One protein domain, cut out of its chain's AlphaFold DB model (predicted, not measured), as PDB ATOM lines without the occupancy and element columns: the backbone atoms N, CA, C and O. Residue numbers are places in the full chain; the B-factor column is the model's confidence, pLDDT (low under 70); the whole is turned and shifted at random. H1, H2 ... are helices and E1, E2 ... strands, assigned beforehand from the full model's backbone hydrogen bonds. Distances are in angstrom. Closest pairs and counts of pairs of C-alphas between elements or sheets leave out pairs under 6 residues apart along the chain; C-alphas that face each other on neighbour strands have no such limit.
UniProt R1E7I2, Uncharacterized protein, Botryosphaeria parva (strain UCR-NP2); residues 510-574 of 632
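This is residues 510 to 574 of the 632 residues of an uncharacterized protein of Botryosphaeria parva (strain UCR-NP2) (UniProt R1E7I2). Three short helices, H1, H2 and H3, cluster with their centres in a triangle at one end of an elongated domain, and a two-stranded antiparallel hairpin, E1 and E2, makes the other end. H2 meets both other helices at steep angles. The 65 printed residues hold, in chain order, H1, H2, E1, E2 and H3, a mixed class of helices and strands. The whole is compact, with a radius of gyration of the C-alphas of 12.2 A, and spans 36 by 21 by 20 A.

Begin with H1, residues 510 to 521, which with residues 514 to 519 alone touches H2, residues 527 to 537. Their closest C-alphas, Leu 518 and Cys 530, are 6.3 A apart, and they run opposite ways at a steep tilt of 63 degrees. Next find the hairpin of E1, residues 542 to 546, and E2, residues 553 to 557, antiparallel at 144 degrees; N 543 and O 556 are within hydrogen-bond range at 2.9 A, as are N 554 and O 545. The closest C-alphas of H1 and E1, Glu 510 and Val 545, are 6.2 A apart. Last, H3, residues 563 to 572, touches H2, with the C-alphas of Cys 531 and Glu 563 closest at 5.4 A, opposite ways at a steep tilt of 58 degrees. H1 and H3 are close but not clearly touching, about perpendicular at 86 degrees, their closest C-alphas, Leu 515 and Ala 570, 7.7 A apart. E2 is apart from H1 and H2, and E1 from H3. In H1, H2 and H3 every O i to N i+4 pair is within hydrogen-bond range.

Find C-alpha 510 at (-0.703, -3.692, 22.170); from there H1 runs 15.7 A. H2 is 15.0 A long, and E1 and E2 are each 12.7 A. H3 runs 14.1 A to C-alpha 572 at (-9.663, 7.859, 14.771).

Gly 524 and Thr 550 have the C-alphas farthest apart, 37.7 A. The printed part has no cut; the E1 to E2 link is short and the other links are tight. Mean pLDDT of the printed part is 79.8; look for values under 70 at residues 548 and 550.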
ATOM      1  N   GLU A 510      -2.149  -3.647  22.295       84.94
ATOM      2  CA  GLU A 510      -0.703  -3.692  22.170       84.94
ATOM      3  C   GLU A 510      -0.214  -3.067  20.854       84.94
ATOM      4  O   GLU A 510       0.839  -2.438  20.854       84.94
ATOM      5  N   GLU A 511      -0.989  -3.139  19.760       85.19
ATOM      6  CA  GLU A 511      -0.739  -2.308  18.569       85.19
ATOM      7  C   GLU A 511      -0.950  -0.817  18.889       85.19
ATOM      8  O   GLU A 511      -0.100   0.003  18.540       85.19
ATOM      9  N   ASP A 512      -2.031  -0.469  19.602       86.56
ATOM     10  CA  ASP A 512      -2.303   0.907  20.052       86.56
ATOM     11  C   ASP A 512      -1.171   1.431  20.963       86.56
ATOM     12  O   ASP A 512      -0.669   2.541  20.774       86.56
ATOM     13  N   ALA A 513      -0.713   0.614  21.918       84.25
ATOM     14  CA  ALA A 513       0.381   0.960  22.823       84.25
ATOM     15  C   ALA A 513       1.747   1.041  22.116       84.25
ATOM     16  O   ALA A 513       2.562   1.895  22.465       84.25
ATOM     17  N   ALA A 514       2.013   0.189  21.120       85.94
ATOM     18  CA  ALA A 514       3.233   0.259  20.318       85.94
ATOM     19  C   ALA A 514       3.274   1.526  19.444       85.94
ATOM     20  O   ALA A 514       4.336   2.134  19.312       85.94
ATOM     21  N   LEU A 515       2.129   1.972  18.911       86.25
ATOM     22  CA  LEU A 515       2.017   3.257  18.210       86.25
ATOM     23  C   LEU A 515       2.326   4.443  19.128       86.25
ATOM     24  O   LEU A 515       3.150   5.286  18.775       86.25
ATOM     25  N   ALA A 516       1.731   4.477  20.323       83.44
ATOM     26  CA  ALA A 516       1.998   5.532  21.302       83.44
ATOM     27  C   ALA A 516       3.474   5.551  21.753       83.44
ATOM     28  O   ALA A 516       4.082   6.617  21.851       83.44
ATOM     29  N   ARG A 517       4.086   4.377  21.977       83.56
ATOM     30  CA  ARG A 517       5.516   4.263  22.329       83.56
ATOM     31  C   ARG A 517       6.435   4.774  21.226       83.56
ATOM     32  O   ARG A 517       7.371   5.498  21.537       83.56
ATOM     33  N   LEU A 518       6.152   4.477  19.956       84.62
ATOM     34  CA  LEU A 518       6.965   4.976  18.843       84.62
ATOM     35  C   LEU A 518       6.985   6.512  18.766       84.62
ATOM     36  O   LEU A 518       8.029   7.064  18.424       84.62
ATOM     37  N   GLN A 519       5.902   7.205  19.136       80.75
ATOM     38  CA  GLN A 519       5.919   8.671  19.232       80.75
ATOM     39  C   GLN A 519       6.813   9.158  20.391       80.75
ATOM     40  O   GLN A 519       7.604  10.079  20.200       80.75
ATOM     41  N   TRP A 520       6.739   8.525  21.568       79.31
ATOM     42  CA  TRP A 520       7.603   8.852  22.717       79.31
ATOM     43  C   TRP A 520       9.091   8.563  22.463       79.31
ATOM     44  O   TRP A 520       9.947   9.336  22.885       79.31
ATOM     45  N   GLU A 521       9.406   7.466  21.773       83.50
ATOM     46  CA  GLU A 521      10.776   7.060  21.424       83.50
ATOM     47  C   GLU A 521      11.401   7.935  20.325       83.50
ATOM     48  O   GLU A 521      12.625   8.006  20.220       83.50
ATOM     49  N   ASN A 522      10.585   8.591  19.493       81.31
ATOM     50  CA  ASN A 522      11.039   9.378  18.344       81.31
ATOM     51  C   ASN A 522      10.381  10.782  18.368       81.31
ATOM     52  O   ASN A 522       9.642  11.126  17.446       81.31
ATOM     53  N   PRO A 523      10.636  11.626  19.391       72.69
ATOM     54  CA  PRO A 523       9.866  12.853  19.657       72.69
ATOM     55  C   PRO A 523      10.036  13.981  18.620       72.69
ATOM     56  O   PRO A 523       9.358  15.000  18.718       72.69
ATOM     57  N   GLY A 524      10.936  13.820  17.644       73.06
ATOM     58  CA  GLY A 524      11.078  14.705  16.480       73.06
ATOM     59  C   GLY A 524      10.579  14.105  15.157       73.06
ATOM     60  O   GLY A 524      10.646  14.778  14.134       73.06
ATOM     61  N   ALA A 525      10.105  12.854  15.149       80.81
ATOM     62  CA  ALA A 525       9.600  12.205  13.945       80.81
ATOM     63  C   ALA A 525       8.196  12.715  13.590       80.81
ATOM     64  O   ALA A 525       7.340  12.916  14.455       80.81
ATOM     65  N   SER A 526       7.924  12.876  12.295       83.75
ATOM     66  CA  SER A 526       6.580  13.241  11.829       83.75
ATOM     67  C   SER A 526       5.560  12.123  12.110       83.75
ATOM     68  O   SER A 526       5.918  10.949  12.225       83.75
ATOM     69  N   ARG A 527       4.257  12.446  12.156       82.62
ATOM     70  CA  ARG A 527       3.193  11.425  12.296       82.62
ATOM     71  C   ARG A 527       3.250  10.372  11.179       82.62
ATOM     72  O   ARG A 527       3.045   9.189  11.441       82.62
ATOM     73  N   ALA A 528       3.570  10.791   9.951       82.06
ATOM     74  CA  ALA A 528       3.769   9.894   8.812       82.06
ATOM     75  C   ALA A 528       4.976   8.967   9.024       82.06
ATOM     76  O   ALA A 528       4.878   7.758   8.823       82.06
ATOM     77  N   GLU A 529       6.090   9.505   9.520       85.31
ATOM     78  CA  GLU A 529       7.276   8.718   9.850       85.31
ATOM     79  C   GLU A 529       7.021   7.730  10.993       85.31
ATOM     80  O   GLU A 529       7.416   6.574  10.886       85.31
ATOM     81  N   CYS A 530       6.279   8.116  12.033       85.50
ATOM     82  CA  CYS A 530       5.845   7.193  13.085       85.50
ATOM     83  C   CYS A 530       4.977   6.047  12.527       85.50
ATOM     84  O   CYS A 530       5.129   4.900  12.952       85.50
ATOM     85  N   CYS A 531       4.117   6.322  11.536       86.81
ATOM     86  CA  CYS A 531       3.350   5.284  10.837       86.81
ATOM     87  C   CYS A 531       4.254   4.329  10.045       86.81
ATOM     88  O   CYS A 531       4.093   3.112  10.162       86.81
ATOM     89  N   ARG A 532       5.227   4.855   9.286       87.44
ATOM     90  CA  ARG A 532       6.234   4.053   8.571       87.44
ATOM     91  C   ARG A 532       7.037   3.179   9.536       87.44
ATOM     92  O   ARG A 532       7.110   1.966   9.360       87.44
ATOM     93  N   LEU A 533       7.569   3.773  10.606       87.75
ATOM     94  CA  LEU A 533       8.346   3.070  11.629       87.75
ATOM     95  C   LEU A 533       7.531   1.958  12.306       87.75
ATOM     96  O   LEU A 533       8.089   0.907  12.608       87.75
ATOM     97  N   PHE A 534       6.217   2.123  12.494       87.50
ATOM     98  CA  PHE A 534       5.351   1.038  12.967       87.50
ATOM     99  C   PHE A 534       5.258  -0.117  11.956       87.50
ATOM    100  O   PHE A 534       5.373  -1.284  12.344       87.50
ATOM    101  N   VAL A 535       5.101   0.180  10.660       85.31
ATOM    102  CA  VAL A 535       5.065  -0.843   9.599       85.31
ATOM    103  C   VAL A 535       6.405  -1.585   9.483       85.31
ATOM    104  O   VAL A 535       6.417  -2.805   9.338       85.31
ATOM    105  N   GLU A 536       7.535  -0.891   9.623       84.06
ATOM    106  CA  GLU A 536       8.881  -1.481   9.559       84.06
ATOM    107  C   GLU A 536       9.279  -2.260  10.830       84.06
ATOM    108  O   GLU A 536       9.916  -3.321  10.757       84.06
ATOM    109  N   ARG A 537       8.958  -1.723  12.019       82.62
ATOM    110  CA  ARG A 537       9.461  -2.216  13.316       82.62
ATOM    111  C   ARG A 537       8.501  -3.137  14.063       82.62
ATOM    112  O   ARG A 537       8.982  -3.934  14.864       82.62
ATOM    113  N   VAL A 538       7.192  -3.059  13.816       79.75
ATOM    114  CA  VAL A 538       6.163  -3.772  14.602       79.75
ATOM    115  C   VAL A 538       5.318  -4.692  13.721       79.75
ATOM    116  O   VAL A 538       5.142  -5.870  14.042       79.75
ATOM    117  N   ALA A 539       4.821  -4.190  12.590       76.12
ATOM    118  CA  ALA A 539       3.936  -4.950  11.716       76.12
ATOM    119  C   ALA A 539       4.627  -6.210  11.150       76.12
ATOM    120  O   ALA A 539       5.801  -6.209  10.785       76.12
ATOM    121  N   GLY A 540       3.904  -7.331  11.104       73.75
ATOM    122  CA  GLY A 540       4.441  -8.610  10.631       73.75
ATOM    123  C   GLY A 540       5.450  -9.308  11.556       73.75
ATOM    124  O   GLY A 540       5.873 -10.417  11.209       73.75
ATOM    125  N   ARG A 541       5.822  -8.727  12.707       81.56
ATOM    126  CA  ARG A 541       6.658  -9.363  13.748       81.56
ATOM    127  C   ARG A 541       5.792 -10.053  14.807       81.56
ATOM    128  O   ARG A 541       4.570  -9.967  14.753       81.56
ATOM    129  N   GLU A 542       6.400 -10.770  15.745       85.06
ATOM    130  CA  GLU A 542       5.684 -11.341  16.895       85.06
ATOM    131  C   GLU A 542       5.702 -10.373  18.078       85.06
ATOM    132  O   GLU A 542       6.730  -9.772  18.382       85.06
ATOM    133  N   MET A 543       4.554 -10.226  18.737       81.25
ATOM    134  CA  MET A 543       4.340  -9.315  19.856       81.25
ATOM    135  C   MET A 543       3.597 -10.051  20.979       81.25
ATOM    136  O   MET A 543       2.660 -10.800  20.683       81.25
ATOM    137  N   PRO A 544       3.976  -9.860  22.255       79.25
ATOM    138  CA  PRO A 544       3.185 -10.345  23.378       79.25
ATOM    139  C   PRO A 544       1.844  -9.606  23.409       79.25
ATOM    140  O   PRO A 544       1.805  -8.410  23.682       79.25
ATOM    141  N   VAL A 545       0.754 -10.321  23.134       78.38
ATOM    142  CA  VAL A 545      -0.624  -9.835  23.280       78.38
ATOM    143  C   VAL A 545      -1.200 -10.452  24.546       78.38
ATOM    144  O   VAL A 545      -1.192 -11.675  24.700       78.38
ATOM    145  N   ARG A 546      -1.692  -9.623  25.464       72.69
ATOM    146  CA  ARG A 546      -2.316 -10.069  26.706       72.69
ATOM    147  C   ARG A 546      -3.812 -10.222  26.473       72.69
ATOM    148  O   ARG A 546      -4.513  -9.262  26.161       72.69
ATOM    149  N   ASP A 547      -4.326 -11.434  26.642       71.75
ATOM    150  CA  ASP A 547      -5.770 -11.628  26.648       71.75
ATOM    151  C   ASP A 547      -6.388 -10.864  27.829       71.75
ATOM    152  O   ASP A 547      -6.032 -11.082  28.987       71.75
ATOM    153  N   ARG A 548      -7.329  -9.967  27.521       64.75
ATOM    154  CA  ARG A 548      -8.056  -9.147  28.498       64.75
ATOM    155  C   ARG A 548      -8.918  -9.977  29.455       64.75
ATOM    156  O   ARG A 548      -9.248  -9.473  30.521       64.75
ATOM    157  N   VAL A 549      -9.298 -11.203  29.081       70.25
ATOM    158  CA  VAL A 549     -10.156 -12.070  29.908       70.25
ATOM    159  C   VAL A 549      -9.327 -13.007  30.785       70.25
ATOM    160  O   VAL A 549      -9.524 -13.035  31.993       70.25
ATOM    161  N   THR A 550      -8.386 -13.761  30.208       67.56
ATOM    162  CA  THR A 550      -7.568 -14.725  30.976       67.56
ATOM    163  C   THR A 550      -6.292 -14.129  31.576       67.56
ATOM    164  O   THR A 550      -5.603 -14.793  32.348       67.56
ATOM    165  N   GLY A 551      -5.915 -12.901  31.204       70.81
ATOM    166  CA  GLY A 551      -4.674 -12.248  31.633       70.81
ATOM    167  C   GLY A 551      -3.389 -12.863  31.055       70.81
ATOM    168  O   GLY A 551      -2.307 -12.325  31.310       70.81
ATOM    169  N   VAL A 552      -3.500 -13.957  30.288       73.19
ATOM    170  CA  VAL A 552      -2.395 -14.715  29.687       73.19
ATOM    171  C   VAL A 552      -1.757 -13.919  28.552       73.19
ATOM    172  O   VAL A 552      -2.447 -13.346  27.711       73.19
ATOM    173  N   VAL A 553      -0.425 -13.920  28.507       78.44
ATOM    174  CA  VAL A 553       0.350 -13.340  27.405       78.44
ATOM    175  C   VAL A 553       0.597 -14.410  26.341       78.44
ATOM    176  O   VAL A 553       1.293 -15.392  26.593       78.44
ATOM    177  N   GLU A 554       0.045 -14.210  25.148       80.81
ATOM    178  CA  GLU A 554       0.278 -15.043  23.968       80.81
ATOM    179  C   GLU A 554       1.142 -14.274  22.958       80.81
ATOM    180  O   GLU A 554       0.822 -13.145  22.585       80.81
ATOM    181  N   MET A 555       2.226 -14.884  22.477       80.31
ATOM    182  CA  MET A 555       3.001 -14.318  21.369       80.31
ATOM    183  C   MET A 555       2.186 -14.432  20.079       80.31
ATOM    184  O   MET A 555       2.011 -15.522  19.537       80.31
ATOM    185  N   ARG A 556       1.674 -13.302  19.581       78.38
ATOM    186  CA  ARG A 556       0.875 -13.238  18.354       78.38
ATOM    187  C   ARG A 556       1.609 -12.448  17.281       78.38
ATOM    188  O   ARG A 556       2.182 -11.392  17.538       78.38
ATOM    189  N   ARG A 557       1.554 -12.943  16.043       77.75
ATOM    190  CA  ARG A 557       2.128 -12.240  14.894       77.75
ATOM    191  C   ARG A 557       1.251 -11.051  14.494       77.75
ATOM    192  O   ARG A 557       0.112 -11.239  14.057       77.75
ATOM    193  N   VAL A 558       1.797  -9.844  14.632       79.38
ATOM    194  CA  VAL A 558       1.150  -8.570  14.305       79.38
ATOM    195  C   VAL A 558       0.747  -8.564  12.824       79.38
ATOM    196  O   VAL A 558       1.539  -8.990  11.976       79.38
ATOM    197  N   PRO A 559      -0.460  -8.095  12.466       75.00
ATOM    198  CA  PRO A 559      -0.846  -7.936  11.070       75.00
ATOM    199  C   PRO A 559       0.119  -7.003  10.320       75.00
ATOM    200  O   PRO A 559       0.550  -5.985  10.851       75.00
ATOM    201  N   VAL A 560       0.437  -7.318   9.063       76.31
ATOM    202  CA  VAL A 560       1.072  -6.354   8.150       76.31
ATOM    203  C   VAL A 560       0.018  -5.318   7.748       76.31
ATOM    204  O   VAL A 560      -0.882  -5.611   6.959       76.31
ATOM    205  N   ARG A 561       0.099  -4.127   8.347       77.38
ATOM    206  CA  ARG A 561      -0.757  -2.964   8.060       77.38
ATOM    207  C   ARG A 561      -0.142  -2.124   6.930       77.38
ATOM    208  O   ARG A 561       1.067  -2.162   6.726       77.38
ATOM    209  N   THR A 562      -0.955  -1.332   6.233       78.31
ATOM    210  CA  THR A 562      -0.463  -0.234   5.378       78.31
ATOM    211  C   THR A 562      -0.346   1.053   6.194       78.31
ATOM    212  O   THR A 562      -1.123   1.257   7.126       78.31
ATOM    213  N   GLU A 563       0.565   1.956   5.827       77.88
ATOM    214  CA  GLU A 563       0.742   3.251   6.511       77.88
ATOM    215  C   GLU A 563      -0.561   4.065   6.571       77.88
ATOM    216  O   GLU A 563      -0.889   4.642   7.604       77.88
ATOM    217  N   GLN A 564      -1.365   4.034   5.502       73.81
ATOM    218  CA  GLN A 564      -2.680   4.678   5.458       73.81
ATOM    219  C   GLN A 564      -3.657   4.093   6.495       73.81
ATOM    220  O   GLN A 564      -4.406   4.843   7.120       73.81
ATOM    221  N   ALA A 565      -3.643   2.772   6.713       73.56
ATOM    222  CA  ALA A 565      -4.468   2.130   7.737       73.56
ATOM    223  C   ALA A 565      -3.982   2.468   9.157       73.56
ATOM    224  O   ALA A 565      -4.809   2.681  10.040       73.56
ATOM    225  N   VAL A 566      -2.661   2.557   9.360       82.75
ATOM    226  CA  VAL A 566      -2.047   2.988  10.627       82.75
ATOM    227  C   VAL A 566      -2.430   4.433  10.953       82.75
ATOM    228  O   VAL A 566      -2.965   4.697  12.027       82.75
ATOM    229  N   SER A 567      -2.231   5.355  10.007       79.00
ATOM    230  CA  SER A 567      -2.534   6.782  10.159       79.00
ATOM    231  C   SER A 567      -4.024   7.032  10.421       79.00
ATOM    232  O   SER A 567      -4.382   7.712  11.385       79.00
ATOM    233  N   SER A 568      -4.903   6.402   9.629       77.00
ATOM    234  CA  SER A 568      -6.362   6.487   9.789       77.00
ATOM    235  C   SER A 568      -6.828   5.986  11.162       77.00
ATOM    236  O   SER A 568      -7.627   6.647  11.828       77.00
ATOM    237  N   HIS A 569      -6.283   4.860  11.634       83.75
ATOM    238  CA  HIS A 569      -6.594   4.321  12.959       83.75
ATOM    239  C   HIS A 569      -6.070   5.212  14.091       83.75
ATOM    240  O   HIS A 569      -6.832   5.551  14.995       83.75
ATOM    241  N   ALA A 570      -4.813   5.657  14.023       82.19
ATOM    242  CA  ALA A 570      -4.214   6.526  15.035       82.19
ATOM    243  C   ALA A 570      -4.930   7.886  15.146       82.19
ATOM    244  O   ALA A 570      -5.100   8.399  16.254       82.19
ATOM    245  N   ALA A 571      -5.421   8.434  14.029       78.12
ATOM    246  CA  ALA A 571      -6.294   9.606  14.021       78.12
ATOM    247  C   ALA A 571      -7.663   9.309  14.663       78.12
ATOM    248  O   ALA A 571      -8.074  10.018  15.582       78.12
ATOM    249  N   ALA A 572      -8.343   8.231  14.251       77.12
ATOM    250  CA  ALA A 572      -9.663   7.859  14.771       77.12
ATOM    251  C   ALA A 572      -9.662   7.518  16.276       77.12
ATOM    252  O   ALA A 572     -10.631   7.802  16.976       77.12
ATOM    253  N   LYS A 573      -8.569   6.933  16.784       77.88
ATOM    254  CA  LYS A 573      -8.350   6.639  18.210       77.88
ATOM    255  C   LYS A 573      -7.735   7.798  19.008       77.88
ATOM    256  O   LYS A 573      -7.618   7.660  20.220       77.88
ATOM    257  N   LYS A 574      -7.336   8.903  18.362       76.19
ATOM    258  CA  LYS A 574      -6.551   9.999  18.967       76.19
ATOM    259  C   LYS A 574      -5.278   9.505  19.691       76.19
ATOM    260  O   LYS A 574      -4.946   9.998  20.761       76.19
TER     261      LYS A 574